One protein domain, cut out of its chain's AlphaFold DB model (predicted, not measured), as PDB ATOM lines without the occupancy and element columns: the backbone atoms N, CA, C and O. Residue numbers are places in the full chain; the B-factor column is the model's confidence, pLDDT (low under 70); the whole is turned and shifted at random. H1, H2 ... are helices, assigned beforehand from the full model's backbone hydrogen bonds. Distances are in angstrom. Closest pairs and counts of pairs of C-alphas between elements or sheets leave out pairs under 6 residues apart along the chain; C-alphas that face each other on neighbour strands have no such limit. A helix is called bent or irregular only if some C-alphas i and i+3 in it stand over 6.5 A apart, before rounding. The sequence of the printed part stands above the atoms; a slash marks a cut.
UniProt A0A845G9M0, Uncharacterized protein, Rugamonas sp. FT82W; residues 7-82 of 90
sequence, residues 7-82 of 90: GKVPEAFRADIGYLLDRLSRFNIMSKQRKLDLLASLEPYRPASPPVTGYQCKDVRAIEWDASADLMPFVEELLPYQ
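AT A GLANCE: This is residues 7 to 82 of the 90 residues of an uncharacterized protein of Rugamonas sp. FT82W (UniProt A0A845G9M0). A loose helical hairpin, H1 and H2, has the short helix H3 packed on H1, while most of H4, residues 74 to 81, sticks out as an arm that touches no other helix. H2 meets H1 with residues 39 to 45 alone, and a long stretch without a named element, residues 46 to 59, leads from H2 to H3. The printed part has 76 residues, with four named helices in the order H1, H2, H3, H4 and no named strand; the class is all helix, with 43 residues in the helices. The whole is compact, with a radius of gyration of the C-alphas of 13.1 A, and its outline is flat, spanning 36 by 35 by 19 A.

IN THESE COORDINATES: The printed part begins at Gly 7. H1, residues 11 to 24, starts with C-alpha 11 at (201.535, 166.103, 89.234) and is 20.3 A long from first to last C-alpha. H2, residues 32 to 45, is 21.3 A long and starts with C-alpha 32 at (184.912, 143.942, 94.536). H3, residues 60 to 64, is 6.1 A long. H4, residues 72 to 81, is 14.7 A long and ends with C-alpha 81 at (171.633, 159.954, 105.553). H1 is irregular, with C-alphas 12 and 15 at 7.3 A; H4 is irregular too, with C-alphas 77 and 80 at 7.0 A; H2 is only just irregular, with C-alphas 41 and 44 at 7.0 A.

HOW THE PARTS SIT: H1 and H2 form a helical hairpin and touch, their closest C-alphas being those of Gly 18 and Leu 42, 6.5 A apart. They run opposite ways at a shallow tilt of 24 degrees. H1 also touches H3, with the closest C-alphas, those of Tyr 19 and Ala 62, 5.9 A apart. H2 and H3 are apart, and H4 is apart from H1, H2 and H3. In H3 every O i to N i+4 pair is within hydrogen-bond range; in H1 8 of 10 are, in H2 8 of 10 and in H4 4 of 6.

THE WHOLE: The two C-alphas farthest apart, those of Lys 8 and Pro 80, are 36.0 A from each other. The printed part has no cut. The link from H2 to H3 is long, with 14 residues; those from H1 to H2 and from H3 to H4 are short, with 7 residues each. Residues 27 to 33 stand free, and so do residues 74 to 82, of which 74 to 81 belong to H4. The mean pLDDT of the printed part is 85.6, and it is under 70 at residues 50 to 55 and at residue 82.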
ATOM      1  N   GLY A   7     198.436 158.868  86.058       91.69
ATOM      2  CA  GLY A   7     199.578 159.266  85.234       91.69
ATOM      3  C   GLY A   7     199.224 160.372  84.241       91.69
ATOM      4  O   GLY A   7     200.073 161.195  83.900       91.69
ATOM      5  N   LYS A   8     197.947 160.448  83.843       92.12
ATOM      6  CA  LYS A   8     197.400 161.485  82.952       92.12
ATOM      7  C   LYS A   8     197.002 162.767  83.680       92.12
ATOM      8  O   LYS A   8     196.654 163.750  83.031       92.12
ATOM      9  N   VAL A   9     197.032 162.760  85.010       93.25
ATOM     10  CA  VAL A   9     196.741 163.924  85.845       93.25
ATOM     11  C   VAL A   9     198.038 164.716  86.053       93.25
ATOM     12  O   VAL A   9     199.082 164.099  86.305       93.25
ATOM     13  N   PRO A  10     198.015 166.062  85.960       94.50
ATOM     14  CA  PRO A  10     199.170 166.886  86.309       94.50
ATOM     15  C   PRO A  10     199.629 166.608  87.742       94.50
ATOM     16  O   PRO A  10     198.801 166.481  88.641       94.50
ATOM     17  N   GLU A  11     200.942 166.537  87.960       91.69
ATOM     18  CA  GLU A  11     201.535 166.103  89.234       91.69
ATOM     19  C   GLU A  11     200.986 166.856  90.453       91.69
ATOM     20  O   GLU A  11     200.625 166.221  91.440       91.69
ATOM     21  N   ALA A  12     200.798 168.173  90.324       91.31
ATOM     22  CA  ALA A  12     200.258 169.043  91.369       91.31
ATOM     23  C   ALA A  12     198.863 168.642  91.891       91.31
ATOM     24  O   ALA A  12     198.497 169.051  92.984       91.31
ATOM     25  N   PHE A  13     198.085 167.856  91.139       93.06
ATOM     26  CA  PHE A  13     196.734 167.427  91.526       93.06
ATOM     27  C   PHE A  13     196.636 165.932  91.849       93.06
ATOM     28  O   PHE A  13     195.557 165.442  92.187       93.06
ATOM     29  N   ARG A  14     197.728 165.166  91.708       93.94
ATOM     30  CA  ARG A  14     197.688 163.703  91.871       93.94
ATOM     31  C   ARG A  14     197.362 163.285  93.299       93.94
ATOM     32  O   ARG A  14     196.606 162.333  93.463       93.94
ATOM     33  N   ALA A  15     197.884 164.008  94.288       92.25
ATOM     34  CA  ALA A  15     197.598 163.793  95.706       92.25
ATOM     35  C   ALA A  15     196.093 163.915  95.998       92.25
ATOM     36  O   ALA A  15     195.456 162.952  96.427       92.25
ATOM     37  N   ASP A  16     195.499 165.058  95.645       92.56
ATOM     38  CA  ASP A  16     194.076 165.337  95.870       92.56
ATOM     39  C   ASP A  16     193.155 164.360  95.127       92.56
ATOM     40  O   ASP A  16     192.171 163.861  95.679       92.56
ATOM     41  N   ILE A  17     193.470 164.051  93.865       94.06
ATOM     42  CA  ILE A  17     192.656 163.134  93.060       94.06
ATOM     43  C   ILE A  17     192.824 161.687  93.544       94.06
ATOM     44  O   ILE A  17     191.840 160.947  93.599       94.06
ATOM     45  N   GLY A  18     194.034 161.277  93.929       94.56
ATOM     46  CA  GLY A  18     194.298 159.962  94.514       94.56
ATOM     47  C   GLY A  18     193.544 159.760  95.825       94.56
ATOM     48  O   GLY A  18     192.847 158.753  95.983       94.56
ATOM     49  N   TYR A  19     193.575 160.767  96.702       93.75
ATOM     50  CA  TYR A  19     192.761 160.824  97.913       93.75
ATOM     51  C   TYR A  19     191.270 160.665  97.610       93.75
ATOM     52  O   TYR A  19     190.612 159.793  98.186       93.75
ATOM     53  N   LEU A  20     190.736 161.459  96.677       92.81
ATOM     54  CA  LEU A  20     189.322 161.420  96.313       92.81
ATOM     55  C   LEU A  20     188.909 160.030  95.807       92.81
ATOM     56  O   LEU A  20     187.879 159.499  96.223       92.81
ATOM     57  N   LEU A  21     189.712 159.412  94.938       93.00
ATOM     58  CA  LEU A  21     189.431 158.084  94.391       93.00
ATOM     59  C   LEU A  21     189.509 156.983  95.461       93.00
ATOM     60  O   LEU A  21     188.609 156.140  95.520       93.00
ATOM     61  N   ASP A  22     190.524 156.997  96.332       92.75
ATOM     62  CA  ASP A  22     190.640 156.053  97.456       92.75
ATOM     63  C   ASP A  22     189.446 156.211  98.414       92.75
ATOM     64  O   ASP A  22     188.760 155.231  98.735       92.75
ATOM     65  N   ARG A  23     189.099 157.452  98.782       90.25
ATOM     66  CA  ARG A  23     187.953 157.766  99.647       90.25
ATOM     67  C   ARG A  23     186.638 157.278  99.042       90.25
ATOM     68  O   ARG A  23     185.887 156.568  99.714       90.25
ATOM     69  N   LEU A  24     186.363 157.601  97.779       87.62
ATOM     70  CA  LEU A  24     185.125 157.205  97.102       87.62
ATOM     71  C   LEU A  24     185.024 155.686  96.883       87.62
ATOM     72  O   LEU A  24     183.926 155.130  96.929       87.62
ATOM     73  N   SER A  25     186.151 154.976  96.742       89.31
ATOM     74  CA  SER A  25     186.178 153.504  96.627       89.31
ATOM     75  C   SER A  25     185.633 152.769  97.865       89.31
ATOM     76  O   SER A  25     185.385 151.555  97.842       89.31
ATOM     77  N   ARG A  26     185.478 153.478  98.990       86.62
ATOM     78  CA  ARG A  26     184.952 152.938 100.251       86.62
ATOM     79  C   ARG A  26     183.434 152.917 100.296       86.62
ATOM     80  O   ARG A  26     182.882 152.150 101.078       86.62
ATOM     81  N   PHE A  27     182.770 153.676  99.432       82.44
ATOM     82  CA  PHE A  27     181.338 153.533  99.232       82.44
ATOM     83  C   PHE A  27     181.070 152.239  98.453       82.44
ATOM     84  O   PHE A  27     181.759 151.925  97.480       82.44
ATOM     85  N   ASN A  28     180.065 151.470  98.877       77.12
ATOM     86  CA  ASN A  28     179.708 150.176  98.279       77.12
ATOM     87  C   ASN A  28     178.945 150.343  96.950       77.12
ATOM     88  O   ASN A  28     177.862 149.797  96.770       77.12
ATOM     89  N   ILE A  29     179.505 151.125  96.028       81.19
ATOM     90  CA  ILE A  29     178.901 151.471  94.732       81.19
ATOM     91  C   ILE A  29     179.542 150.727  93.552       81.19
ATOM     92  O   ILE A  29     179.121 150.891  92.411       81.19
ATOM     93  N   MET A  30     180.577 149.917  93.800       85.19
ATOM     94  CA  MET A  30     181.292 149.167  92.764       85.19
ATOM     95  C   MET A  30     181.551 147.715  93.179       85.19
ATOM     96  O   MET A  30     181.668 147.397  94.361       85.19
ATOM     97  N   SER A  31     181.683 146.826  92.189       89.69
ATOM     98  CA  SER A  31     182.049 145.421  92.406       89.69
ATOM     99  C   SER A  31     183.431 145.285  93.056       89.69
ATOM    100  O   SER A  31     184.333 146.060  92.734       89.69
ATOM    101  N   LYS A  32     183.636 144.230  93.856       90.31
ATOM    102  CA  LYS A  32     184.912 143.942  94.536       90.31
ATOM    103  C   LYS A  32     186.123 143.963  93.597       90.31
ATOM    104  O   LYS A  32     187.105 144.616  93.924       90.31
ATOM    105  N   GLN A  33     186.049 143.287  92.446       92.38
ATOM    106  CA  GLN A  33     187.180 143.216  91.511       92.38
ATOM    107  C   GLN A  33     187.585 144.610  91.027       92.38
ATOM    108  O   GLN A  33     188.728 145.013  91.175       92.38
ATOM    109  N   ARG A  34     186.606 145.401  90.584       91.31
ATOM    110  CA  ARG A  34     186.841 146.769  90.119       91.31
ATOM    111  C   ARG A  34     187.449 147.684  91.180       91.31
ATOM    112  O   ARG A  34     188.251 148.549  90.849       91.31
ATOM    113  N   LYS A  35     187.071 147.496  92.446       92.75
ATOM    114  CA  LYS A  35     187.695 148.205  93.565       92.75
ATOM    115  C   LYS A  35     189.172 147.839  93.702       92.75
ATOM    116  O   LYS A  35     189.985 148.733  93.893       92.75
ATOM    117  N   LEU A  36     189.513 146.554  93.603       93.62
ATOM    118  CA  LEU A  36     190.907 146.103  93.660       93.62
ATOM    119  C   LEU A  36     191.718 146.665  92.494       93.62
ATOM    120  O   LEU A  36     192.803 147.187  92.721       93.62
ATOM    121  N   ASP A  37     191.166 146.626  91.280       94.06
ATOM    122  CA  ASP A  37     191.856 147.137  90.096       94.06
ATOM    123  C   ASP A  37     192.092 148.656  90.198       94.06
ATOM    124  O   ASP A  37     193.168 149.147  89.857       94.06
ATOM    125  N   LEU A  38     191.112 149.405  90.727       93.62
ATOM    126  CA  LEU A  38     191.270 150.828  91.031       93.62
ATOM    127  C   LEU A  38     192.395 151.047  92.047       93.62
ATOM    128  O   LEU A  38     193.317 151.798  91.758       93.62
ATOM    129  N   LEU A  39     192.358 150.386  93.208       93.00
ATOM    130  CA  LEU A  39     193.381 150.574  94.242       93.00
ATOM    131  C   LEU A  39     194.787 150.227  93.731       93.00
ATOM    132  O   LEU A  39     195.722 150.984  93.976       93.00
ATOM    133  N   ALA A  40     194.923 149.156  92.945       94.00
ATOM    134  CA  ALA A  40     196.187 148.776  92.321       94.00
ATOM    135  C   ALA A  40     196.716 149.846  91.348       94.00
ATOM    136  O   ALA A  40     197.921 150.073  91.290       94.00
ATOM    137  N   SER A  41     195.831 150.533  90.614       94.00
ATOM    138  CA  SER A  41     196.225 151.638  89.721       94.00
ATOM    139  C   SER A  41     196.692 152.898  90.459       94.00
ATOM    140  O   SER A  41     197.428 153.702  89.888       94.00
ATOM    141  N   LEU A  42     196.278 153.069  91.718       93.69
ATOM    142  CA  LEU A  42     196.616 154.226  92.547       93.69
ATOM    143  C   LEU A  42     197.941 154.045  93.304       93.69
ATOM    144  O   LEU A  42     198.642 155.030  93.508       93.69
ATOM    145  N   GLU A  43     198.299 152.811  93.682       92.31
ATOM    146  CA  GLU A  43     199.514 152.487  94.457       92.31
ATOM    147  C   GLU A  43     200.802 153.178  93.973       92.31
ATOM    148  O   GLU A  43     201.501 153.741  94.815       92.31
ATOM    149  N   PRO A  44     201.128 153.232  92.662       93.25
ATOM    150  CA  PRO A  44     202.373 153.855  92.197       93.25
ATOM    151  C   PRO A  44     202.491 155.350  92.514       93.25
ATOM    152  O   PRO A  44     203.584 155.907  92.446       93.25
ATOM    153  N   TYR A  45     201.368 156.003  92.811       92.12
ATOM    154  CA  TYR A  45     201.278 157.438  93.061       92.12
ATOM    155  C   TYR A  45     201.089 157.766  94.542       92.12
ATOM    156  O   TYR A  45     201.025 158.945  94.888       92.12
ATOM    157  N   ARG A  46     200.964 156.757  95.414       88.50
ATOM    158  CA  ARG A  46     200.792 156.999  96.844       88.50
ATOM    159  C   ARG A  46     202.109 157.537  97.432       88.50
ATOM    160  O   ARG A  46     203.163 156.949  97.173       88.50
ATOM    161  N   PRO A  47     202.076 158.618  98.231       86.56
ATOM    162  CA  PRO A  47     203.264 159.118  98.916       86.56
ATOM    163  C   PRO A  47     203.918 158.031  99.780       86.56
ATOM    164  O   PRO A  47     203.241 157.313 100.516       86.56
ATOM    165  N   ALA A  48     205.248 157.916  99.709       79.75
ATOM    166  CA  ALA A  48     206.004 156.914 100.469       79.75
ATOM    167  C   ALA A  48     205.996 157.179 101.987       79.75
ATOM    168  O   ALA A  48     206.105 156.246 102.782       79.75
ATOM    169  N   SER A  49     205.846 158.445 102.374       73.44
ATOM    170  CA  SER A  49     205.717 158.883 103.760       73.44
ATOM    171  C   SER A  49     204.590 159.908 103.833       73.44
ATOM    172  O   SER A  49     204.630 160.869 103.061       73.44
ATOM    173  N   PRO A  50     203.616 159.749 104.746       64.50
ATOM    174  CA  PRO A  50     202.647 160.799 104.995       64.50
ATOM    175  C   PRO A  50     203.395 162.047 105.491       64.50
ATOM    176  O   PRO A  50     204.296 161.922 106.333       64.50
ATOM    177  N   PRO A  51     203.052 163.244 105.009       65.38
ATOM    178  CA  PRO A  51     203.563 164.474 105.584       65.38
ATOM    179  C   PRO A  51     203.117 164.579 107.035       65.38
ATOM    180  O   PRO A  51     202.050 164.102 107.426       65.38
ATOM    181  N   VAL A  52     203.918 165.274 107.837       64.25
ATOM    182  CA  VAL A  52     203.505 165.712 109.170       64.25
ATOM    183  C   VAL A  52     202.506 166.856 108.977       64.25
ATOM    184  O   VAL A  52     202.846 168.030 109.092       64.25
ATOM    185  N   THR A  53     201.280 166.529 108.575       59.78
ATOM    186  CA  THR A  53     200.203 167.503 108.404       59.78
ATOM    187  C   THR A  53     199.932 168.202 109.732       59.78
ATOM    188  O   THR A  53     199.869 167.562 110.785       59.78
ATOM    189  N   GLY A  54     199.769 169.527 109.683       59.81
ATOM    190  CA  GLY A  54     199.395 170.331 110.843       59.81
ATOM    191  C   GLY A  54     198.098 169.832 111.490       59.81
ATOM    192  O   GLY A  54     197.257 169.226 110.831       59.81
ATOM    193  N   TYR A  55     197.942 170.120 112.785       58.38
ATOM    194  CA  TYR A  55     196.924 169.625 113.732       58.38
ATOM    195  C   TYR A  55     195.427 169.702 113.321       58.38
ATOM    196  O   TYR A  55     194.568 169.390 114.142       58.38
ATOM    197  N   GLN A  56     195.080 170.133 112.106       71.12
ATOM    198  CA  GLN A  56     193.702 170.392 111.673       71.12
ATOM    199  C   GLN A  56     193.085 169.303 110.775       71.12
ATOM    200  O   GLN A  56     191.861 169.193 110.763       71.12
ATOM    201  N   CYS A  57     193.876 168.484 110.069       80.06
ATOM    202  CA  CYS A  57     193.344 167.394 109.236       80.06
ATOM    203  C   CYS A  57     193.030 166.156 110.090       80.06
ATOM    204  O   CYS A  57     193.903 165.653 110.798       80.06
ATOM    205  N   LYS A  58     191.794 165.651 110.022       81.88
ATOM    206  CA  LYS A  58     191.330 164.467 110.765       81.88
ATOM    207  C   LYS A  58     191.159 163.237 109.877       81.88
ATOM    208  O   LYS A  58     191.167 162.117 110.392       81.88
ATOM    209  N   ASP A  59     191.004 163.405 108.564       87.38
ATOM    210  CA  ASP A  59     190.906 162.265 107.652       87.38
ATOM    211  C   ASP A  59     192.265 161.590 107.450       87.38
ATOM    212  O   ASP A  59     193.136 162.089 106.742       87.38
ATOM    213  N   VAL A  60     192.412 160.392 108.020       87.12
ATOM    214  CA  VAL A  60     193.589 159.527 107.844       87.12
ATOM    215  C   VAL A  60     193.941 159.337 106.364       87.12
ATOM    216  O   VAL A  60     195.116 159.310 106.022       87.12
ATOM    217  N   ARG A  61     192.947 159.250 105.467       89.06
ATOM    218  CA  ARG A  61     193.193 159.092 104.023       89.06
ATOM    219  C   ARG A  61     193.740 160.363 103.390       89.06
ATOM    220  O   ARG A  61     194.580 160.254 102.509       89.06
ATOM    221  N   ALA A  62     193.277 161.536 103.815       90.31
ATOM    222  CA  ALA A  62     193.820 162.800 103.322       90.31
ATOM    223  C   ALA A  62     195.294 162.932 103.734       90.31
ATOM    224  O   ALA A  62     196.131 163.279 102.909       90.31
ATOM    225  N   ILE A  63     195.622 162.532 104.969       89.75
ATOM    226  CA  ILE A  63     196.999 162.499 105.486       89.75
ATOM    227  C   ILE A  63     197.870 161.511 104.694       89.75
ATOM    228  O   ILE A  63     198.957 161.871 104.252       89.75
ATOM    229  N   GLU A  64     197.402 160.276 104.479       90.12
ATOM    230  CA  GLU A  64     198.124 159.249 103.704       90.12
ATOM    231  C   GLU A  64     198.452 159.700 102.271       90.12
ATOM    232  O   GLU A  64     199.443 159.250 101.699       90.12
ATOM    233  N   TRP A  65     197.621 160.567 101.692       91.94
ATOM    234  CA  TRP A  65     197.754 161.050 100.320       91.94
ATOM    235  C   TRP A  65     198.425 162.421 100.193       91.94
ATOM    236  O   TRP A  65     198.610 162.855  99.061       91.94
ATOM    237  N   ASP A  66     198.802 163.078 101.298       90.69
ATOM    238  CA  ASP A  66     199.214 164.496 101.299       90.69
ATOM    239  C   ASP A  66     198.194 165.397 100.582       90.69
ATOM    240  O   ASP A  66     198.528 166.245  99.755       90.69
ATOM    241  N   ALA A  67     196.907 165.146 100.826       89.81
ATOM    242  CA  ALA A  67     195.848 165.924 100.208       89.81
ATOM    243  C   ALA A  67     195.780 167.326 100.827       89.81
ATOM    244  O   ALA A  67     195.886 167.507 102.041       89.81
ATOM    245  N   SER A  68     195.512 168.317  99.985       89.50
ATOM    246  CA  SER A  68     195.370 169.718 100.379       89.50
ATOM    247  C   SER A  68     194.096 170.001 101.184       89.50
ATOM    248  O   SER A  68     193.985 171.054 101.816       89.50
ATOM    249  N   ALA A  69     193.130 169.075 101.173       85.38
ATOM    250  CA  ALA A  69     191.829 169.232 101.810       85.38
ATOM    251  C   ALA A  69     191.356 167.960 102.532       85.38
ATOM    252  O   ALA A  69     191.603 166.836 102.097       85.38
ATOM    253  N   ASP A  70     190.593 168.167 103.607       87.50
ATOM    254  CA  ASP A  70     189.916 167.128 104.384       87.50
ATOM    255  C   ASP A  70     188.423 167.091 104.006       87.50
ATOM    256  O   ASP A  70     187.707 168.077 104.191       87.50
ATOM    257  N   LEU A  71     187.935 165.963 103.470       85.69
ATOM    258  CA  LEU A  71     186.511 165.780 103.149       85.69
ATOM    259  C   LEU A  71     185.679 165.266 104.329       85.69
ATOM    260  O   LEU A  71     184.454 165.190 104.212       85.69
ATOM    261  N   MET A  72     186.292 164.894 105.455       83.62
ATOM    262  CA  MET A  72     185.575 164.376 106.620       83.62
ATOM    263  C   MET A  72     184.497 165.330 107.145       83.62
ATOM    264  O   MET A  72     183.406 164.823 107.398       83.62
ATOM    265  N   PRO A  73     184.698 166.665 107.217       83.81
ATOM    266  CA  PRO A  73     183.639 167.591 107.620       83.81
ATOM    267  C   PRO A  73     182.362 167.456 106.776       83.81
ATOM    268  O   PRO A  73     181.263 167.413 107.314       83.81
ATOM    269  N   PHE A  74     182.495 167.281 105.456       82.94
ATOM    270  CA  PHE A  74     181.347 167.076 104.563       82.94
ATOM    271  C   PHE A  74     180.752 165.672 104.693       82.94
ATOM    272  O   PHE A  74     179.543 165.479 104.591       82.94
ATOM    273  N   VAL A  75     181.591 164.654 104.913       79.94
ATOM    274  CA  VAL A  75     181.107 163.281 105.117       79.94
ATOM    275  C   VAL A  75     180.346 163.159 106.436       79.94
ATOM    276  O   VAL A  75     179.366 162.420 106.474       79.94
ATOM    277  N   GLU A  76     180.754 163.876 107.487       82.00
ATOM    278  CA  GLU A  76     180.051 163.942 108.776       82.00
ATOM    279  C   GLU A  76     178.610 164.431 108.604       82.00
ATOM    280  O   GLU A  76     177.692 163.796 109.123       82.00
ATOM    281  N   GLU A  77     178.393 165.470 107.797       81.75
ATOM    282  CA  GLU A  77     177.050 165.965 107.456       81.75
ATOM    283  C   GLU A  77     176.202 164.921 106.711       81.75
ATOM    284  O   GLU A  77     174.976 164.906 106.825       81.75
ATOM    285  N   LEU A  78     176.844 164.009 105.974       76.06
ATOM    286  CA  LEU A  78     176.176 162.939 105.231       76.06
ATOM    287  C   LEU A  78     175.935 161.667 106.062       76.06
ATOM    288  O   LEU A  78     175.149 160.816 105.636       76.06
ATOM    289  N   LEU A  79     176.574 161.511 107.232       74.00
ATOM    290  CA  LEU A  79     176.436 160.319 108.086       74.00
ATOM    291  C   LEU A  79     174.977 159.999 108.465       74.00
ATOM    292  O   LEU A  79     174.613 158.825 108.353       74.00
ATOM    293  N   PRO A  80     174.119 160.974 108.842       74.94
ATOM    294  CA  PRO A  80     172.717 160.700 109.173       74.94
ATOM    295  C   PRO A  80     171.913 160.112 108.006       74.94
ATOM    296  O   PRO A  80     170.952 159.379 108.221       74.94
ATOM    297  N   TYR A  81     172.316 160.404 106.767       71.19
ATOM    298  CA  TYR A  81     171.633 159.954 105.553       71.19
ATOM    299  C   TYR A  81     172.155 158.614 105.023       71.19
ATOM    300  O   TYR A  81     171.612 158.072 104.059       71.19
ATOM    301  N   GLN A  82     173.199 158.042 105.632       68.00
ATOM    302  CA  GLN A  82     173.635 156.695 105.287       68.00
ATOM    303  C   GLN A  82     172.551 155.693 105.695       68.00
ATOM    304  O   GLN A  82     172.044 155.731 106.812       68.00
TER     305      GLN A  82